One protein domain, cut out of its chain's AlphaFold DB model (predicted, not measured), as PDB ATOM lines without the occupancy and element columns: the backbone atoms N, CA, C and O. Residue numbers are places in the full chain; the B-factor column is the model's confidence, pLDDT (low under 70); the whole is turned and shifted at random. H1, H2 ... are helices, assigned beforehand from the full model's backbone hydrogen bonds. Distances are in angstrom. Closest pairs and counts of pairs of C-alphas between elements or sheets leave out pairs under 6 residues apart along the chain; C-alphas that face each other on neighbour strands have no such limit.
ATOM      1  N   GLN A  88      25.591 -16.720  15.979       59.84
ATOM      2  CA  GLN A  88      24.507 -15.751  16.097       59.84
ATOM      3  C   GLN A  88      24.796 -14.487  16.945       59.84
ATOM      4  O   GLN A  88      24.519 -13.387  16.480       59.84
ATOM      5  N   ASP A  89      25.387 -14.577  18.136       65.25
ATOM      6  CA  ASP A  89      25.754 -13.442  18.994       65.25
ATOM      7  C   ASP A  89      26.879 -12.590  18.405       65.25
ATOM      8  O   ASP A  89      26.847 -11.359  18.501       65.25
ATOM      9  N   ARG A  90      27.869 -13.211  17.754       70.62
ATOM     10  CA  ARG A  90      28.924 -12.463  17.050       70.62
ATOM     11  C   ARG A  90      28.361 -11.748  15.828       70.62
ATOM     12  O   ARG A  90      28.631 -10.560  15.648       70.62
ATOM     13  N   ALA A  91      27.523 -12.435  15.050       74.25
ATOM     14  CA  ALA A  91      26.809 -11.844  13.924       74.25
ATOM     15  C   ALA A  91      25.909 -10.680  14.375       74.25
ATOM     16  O   ALA A  91      25.966  -9.594  13.796       74.25
ATOM     17  N   ARG A  92      25.168 -10.853  15.475       78.94
ATOM     18  CA  ARG A  92      24.310  -9.822  16.068       78.94
ATOM     19  C   ARG A  92      25.114  -8.609  16.528       78.94
ATOM     20  O   ARG A  92      24.746  -7.477  16.225       78.94
ATOM     21  N   ARG A  93      26.242  -8.811  17.217       79.75
ATOM     22  CA  ARG A  93      27.129  -7.706  17.632       79.75
ATOM     23  C   ARG A  93      27.707  -6.959  16.429       79.75
ATOM     24  O   ARG A  93      27.777  -5.733  16.471       79.75
ATOM     25  N   ALA A  94      28.092  -7.666  15.367       83.06
ATOM     26  CA  ALA A  94      28.586  -7.054  14.134       83.06
ATOM     27  C   ALA A  94      27.492  -6.246  13.412       83.06
ATOM     28  O   ALA A  94      27.744  -5.123  12.980       83.06
ATOM     29  N   GLN A  95      26.265  -6.769  13.339       84.25
ATOM     30  CA  GLN A  95      25.117  -6.068  12.759       84.25
ATOM     31  C   GLN A  95      24.767  -4.800  13.548       84.25
ATOM     32  O   GLN A  95      24.583  -3.739  12.958       84.25
ATOM     33  N   LEU A  96      24.753  -4.877  14.883       86.12
ATOM     34  CA  LEU A  96      24.505  -3.720  15.747       86.12
ATOM     35  C   LEU A  96      25.593  -2.641  15.624       86.12
ATOM     36  O   LEU A  96      25.301  -1.469  15.831       86.12
ATOM     37  N   ARG A  97      26.843  -3.007  15.310       87.06
ATOM     38  CA  ARG A  97      27.909  -2.034  15.009       87.06
ATOM     39  C   ARG A  97      27.634  -1.322  13.684       87.06
ATOM     40  O   ARG A  97      27.499  -0.107  13.687       87.06
ATOM     41  N   LYS A  98      27.394  -2.077  12.606       88.56
ATOM     42  CA  LYS A  98      27.058  -1.514  11.283       88.56
ATOM     43  C   LYS A  98      25.835  -0.596  11.320       88.56
ATOM     44  O   LYS A  98      25.823   0.444  10.672       88.56
ATOM     45  N   MET A  99      24.811  -0.978  12.081       84.62
ATOM     46  CA  MET A  99      23.600  -0.178  12.249       84.62
ATOM     47  C   MET A  99      23.878   1.141  12.980       84.62
ATOM     48  O   MET A  99      23.324   2.164  12.594       84.62
ATOM     49  N   ARG A 100      24.756   1.142  13.994       88.38
ATOM     50  CA  ARG A 100      25.182   2.373  14.682       88.38
ATOM     51  C   ARG A 100      26.005   3.279  13.776       88.38
ATOM     52  O   ARG A 100      25.734   4.472  13.738       88.38
ATOM     53  N   ASP A 101      26.946   2.720  13.022       88.38
ATOM     54  CA  ASP A 101      27.773   3.495  12.092       88.38
ATOM     55  C   ASP A 101      26.903   4.159  11.016       88.38
ATOM     56  O   ASP A 101      26.997   5.360  10.781       88.38
ATOM     57  N   TRP A 102      25.965   3.403  10.437       88.31
ATOM     58  CA  TRP A 102      24.998   3.941   9.484       88.31
ATOM     59  C   TRP A 102      24.090   5.002  10.116       88.31
ATOM     60  O   TRP A 102      23.854   6.047   9.511       88.31
ATOM     61  N   TRP A 103      23.601   4.770  11.336       90.19
ATOM     62  CA  TRP A 103      22.757   5.724  12.051       90.19
ATOM     63  C   TRP A 103      23.489   7.049  12.301       90.19
ATOM     64  O   TRP A 103      22.934   8.109  12.007       90.19
ATOM     65  N   ASN A 104      24.753   6.997  12.730       86.06
ATOM     66  CA  ASN A 104      25.579   8.183  12.957       86.06
ATOM     67  C   ASN A 104      25.673   9.070  11.711       86.06
ATOM     68  O   ASN A 104      25.582  10.288  11.825       86.06
ATOM     69  N   THR A 105      25.771   8.479  10.521       86.00
ATOM     70  CA  THR A 105      25.881   9.234   9.264       86.00
ATOM     71  C   THR A 105      24.531   9.665   8.682       86.00
ATOM     72  O   THR A 105      24.441  10.725   8.073       86.00
ATOM     73  N   ASN A 106      23.472   8.866   8.843       84.88
ATOM     74  CA  ASN A 106      22.221   9.049   8.091       84.88
ATOM     75  C   ASN A 106      21.083   9.688   8.903       84.88
ATOM     76  O   ASN A 106      20.036  10.004   8.336       84.88
ATOM     77  N   HIS A 107      21.250   9.882  10.217       83.94
ATOM     78  CA  HIS A 107      20.160  10.337  11.083       83.94
ATOM     79  C   HIS A 107      19.567  11.693  10.681       83.94
ATOM     80  O   HIS A 107      18.344  11.822  10.646       83.94
ATOM     81  N   THR A 108      20.404  12.670  10.323       83.25
ATOM     82  CA  THR A 108      19.960  14.012   9.922       83.25
ATOM     83  C   THR A 108      19.177  13.973   8.612       83.25
ATOM     84  O   THR A 108      18.099  14.550   8.518       83.25
ATOM     85  N   ALA A 109      19.686  13.235   7.619       82.06
ATOM     86  CA  ALA A 109      19.077  13.135   6.294       82.06
ATOM     87  C   ALA A 109      17.729  12.391   6.307       82.06
ATOM     88  O   ALA A 109      16.862  12.672   5.486       82.06
ATOM     89  N   LEU A 110      17.547  11.450   7.240       81.44
ATOM     90  CA  LEU A 110      16.355  10.598   7.327       81.44
ATOM     91  C   LEU A 110      15.403  10.972   8.476       81.44
ATOM     92  O   LEU A 110      14.463  10.227   8.760       81.44
ATOM     93  N   GLY A 111      15.637  12.091   9.171       84.00
ATOM     94  CA  GLY A 111      14.800  12.520  10.300       84.00
ATOM     95  C   GLY A 111      14.717  11.472  11.423       84.00
ATOM     96  O   GLY A 111      13.644  11.224  11.999       84.00
ATOM     97  N   LEU A 112      15.833  10.788  11.686       86.00
ATOM     98  CA  LEU A 112      15.957   9.805  12.762       86.00
ATOM     99  C   LEU A 112      16.399  10.488  14.064       86.00
ATOM    100  O   LEU A 112      16.984  11.569  14.018       86.00
ATOM    101  N   PRO A 113      16.142   9.863  15.231       85.56
ATOM    102  CA  PRO A 113      16.622  10.378  16.509       85.56
ATOM    103  C   PRO A 113      18.134  10.610  16.493       85.56
ATOM    104  O   PRO A 113      18.864   9.853  15.854       85.56
ATOM    105  N   GLU A 114      18.600  11.615  17.226       85.25
ATOM    106  CA  GLU A 114      20.030  11.887  17.357       85.25
ATOM    107  C   GLU A 114      20.748  10.729  18.089       85.25
ATOM    108  O   GLU A 114      20.222  10.217  19.091       85.25
ATOM    109  N   PRO A 115      21.929  10.288  17.616       83.19
ATOM    110  CA  PRO A 115      22.711   9.253  18.279       83.19
ATOM    111  C   PRO A 115      23.172   9.677  19.678       83.19
ATOM    112  O   PRO A 115      24.087  10.475  19.853       83.19
ATOM    113  N   LYS A 116      22.576   9.079  20.712       76.25
ATOM    114  CA  LYS A 116      23.004   9.253  22.107       76.25
ATOM    115  C   LYS A 116      24.079   8.222  22.467       76.25
ATOM    116  O   LYS A 116      23.776   7.256  23.158       76.25
ATOM    117  N   GLY A 117      25.308   8.392  21.977       69.12
ATOM    118  CA  GLY A 117      26.477   7.586  22.379       69.12
ATOM    119  C   GLY A 117      26.235   6.066  22.510       69.12
ATOM    120  O   GLY A 117      25.575   5.443  21.673       69.12
ATOM    121  N   TYR A 118      26.789   5.444  23.561       63.66
ATOM    122  CA  TYR A 118      26.560   4.026  23.864       63.66
ATOM    123  C   TYR A 118      25.163   3.815  24.465       63.66
ATOM    124  O   TYR A 118      24.858   4.310  25.545       63.66
ATOM    125  N   GLY A 119      24.322   3.031  23.788       70.38
ATOM    126  CA  GLY A 119      22.968   2.748  24.258       70.38
ATOM    127  C   GLY A 119      22.154   1.850  23.328       70.38
ATOM    128  O   GLY A 119      22.661   1.296  22.339       70.38
ATOM    129  N   ARG A 120      20.874   1.683  23.684       81.69
ATOM    130  CA  ARG A 120      19.869   0.949  22.901       81.69
ATOM    131  C   ARG A 120      19.604   1.677  21.581       81.69
ATOM    132  O   ARG A 120      19.407   2.888  21.580       81.69
ATOM    133  N   ILE A 121      19.563   0.930  20.478       83.12
ATOM    134  CA  ILE A 121      19.186   1.477  19.170       83.12
ATOM    135  C   ILE A 121      17.657   1.671  19.154       83.12
ATOM    136  O   ILE A 121      16.932   0.735  19.499       83.12
ATOM    137  N   PRO A 122      17.138   2.869  18.825       85.94
ATOM    138  CA  PRO A 122      15.698   3.098  18.730       85.94
ATOM    139  C   PRO A 122      15.060   2.278  17.601       85.94
ATOM    140  O   PRO A 122      15.623   2.185  16.515       85.94
ATOM    141  N   ALA A 123      13.837   1.781  17.798       84.44
ATOM    142  CA  ALA A 123      13.130   0.967  16.795       84.44
ATOM    143  C   ALA A 123      12.985   1.668  15.427       84.44
ATOM    144  O   ALA A 123      13.129   1.041  14.383       84.44
ATOM    145  N   LYS A 124      12.789   2.996  15.419       83.25
ATOM    146  CA  LYS A 124      12.728   3.800  14.183       83.25
ATOM    147  C   LYS A 124      14.035   3.740  13.373       83.25
ATOM    148  O   LYS A 124      14.003   3.801  12.150       83.25
ATOM    149  N   VAL A 125      15.176   3.610  14.050       85.81
ATOM    150  CA  VAL A 125      16.500   3.473  13.425       85.81
ATOM    151  C   VAL A 125      16.692   2.060  12.882       85.81
ATOM    152  O   VAL A 125      17.215   1.910  11.782       85.81
ATOM    153  N   GLU A 126      16.244   1.035  13.613       84.81
ATOM    154  CA  GLU A 126      16.282  -0.358  13.142       84.81
ATOM    155  C   GLU A 126      15.477  -0.526  11.844       84.81
ATOM    156  O   GLU A 126      15.971  -1.110  10.877       84.81
ATOM    157  N   GLU A 127      14.275   0.057  11.801       82.19
ATOM    158  CA  GLU A 127      13.411   0.077  10.620       82.19
ATOM    159  C   GLU A 127      14.080   0.799   9.445       82.19
ATOM    160  O   GLU A 127      14.201   0.256   8.345       82.19
ATOM    161  N   ALA A 128      14.583   2.011   9.680       83.06
ATOM    162  CA  ALA A 128      15.218   2.799   8.634       83.06
ATOM    163  C   ALA A 128      16.490   2.124   8.097       83.06
ATOM    164  O   ALA A 128      16.714   2.133   6.885       83.06
ATOM    165  N   TYR A 129      17.271   1.475   8.967       84.25
ATOM    166  CA  TYR A 129      18.427   0.677   8.573       84.25
ATOM    167  C   TYR A 129      18.013  -0.532   7.736       84.25
ATOM    168  O   TYR A 129      18.663  -0.821   6.739       84.25
ATOM    169  N   ARG A 130      16.916  -1.219   8.068       81.69
ATOM    170  CA  ARG A 130      16.406  -2.338   7.260       81.69
ATOM    171  C   ARG A 130      16.033  -1.908   5.839       81.69
ATOM    172  O   ARG A 130      16.321  -2.644   4.903       81.69
ATOM    173  N   VAL A 131      15.431  -0.730   5.689       77.94
ATOM    174  CA  VAL A 131      14.964  -0.217   4.390       77.94
ATOM    175  C   VAL A 131      16.103   0.391   3.560       77.94
ATOM    176  O   VAL A 131      16.156   0.185   2.351       77.94
ATOM    177  N   HIS A 132      17.031   1.118   4.189       72.38
ATOM    178  CA  HIS A 132      18.015   1.951   3.478       72.38
ATOM    179  C   HIS A 132      19.476   1.522   3.694       72.38
ATOM    180  O   HIS A 132      20.317   1.735   2.825       72.38
ATOM    181  N   GLY A 133      19.798   0.942   4.854       64.06
ATOM    182  CA  GLY A 133      21.169   0.619   5.272       64.06
ATOM    183  C   GLY A 133      21.567  -0.849   5.094       64.06
ATOM    184  O   GLY A 133      22.749  -1.156   4.955       64.06
ATOM    185  N   ASN A 134      20.596  -1.762   5.054       60.88
ATOM    186  CA  ASN A 134      20.797  -3.192   4.876       60.88
ATOM    187  C   ASN A 134      20.327  -3.612   3.485       60.88
ATOM    188  O   ASN A 134      19.313  -4.286   3.333       60.88
TER     189      ASN A 134
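AT A GLANCE: This is residues 88 to 134 of the 165 residues of the protein "Lsr2 protein" of Micromonospora pisi (UniProt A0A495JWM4). A long helix, H1, is crossed at about a right angle by a shorter helix, H2, which packs on residues 99 to 103 of H1, while a long link, residues 107 to 122, swings out in a wide loop between the two. Residues 88 to 94, the first part of H1, stick out free of the rest. The printed part has 47 residues with two named helices, H1 then H2, and no named strand, and its class is all helix. It is compact, with a radius of gyration of the C-alphas of 10.1 A, and the C-alphas span 30 by 22 by 16 A.

IN THESE COORDINATES: Find C-alpha 88 at (24.507, -15.751, 16.097); from there H1, residues 88 to 106, runs 26.2 A to C-alpha 106 at (22.221, 9.049, 8.091). Read on through residues 107 to 122, which hold no named element, with C-alpha 118 at (26.560, 4.026, 23.864). At C-alpha 123 you reach H2, residues 123 to 133, which runs 14.1 A to C-alpha 133 at (21.169, 0.619, 5.272).

HOW THE PARTS SIT: Look at Met 99 and Tyr 129: their C-alphas, the closest of the two helices, are 6.4 A apart. H1 and H2 touch there, with 7 pairs of C-alphas within 8 A, and H1 does so with residues 99 to 103 alone. Their lines are about perpendicular, at 84 degrees, and their centres are 11.1 A apart. In the backbones of H1 and H2, every O i to N i+4 pair is within hydrogen-bond range.

THE WHOLE: The two C-alphas farthest apart are those of Gln 88 and Ala 109, at 31.0 A. The printed part has no cut, and the link from H1 to H2, 16 residues, is long. In the B-factor column you find a mean pLDDT of the printed part of 80.5; the model's confidence is under 70 at residues 88 to 89, 117 to 118 and 133 to 134.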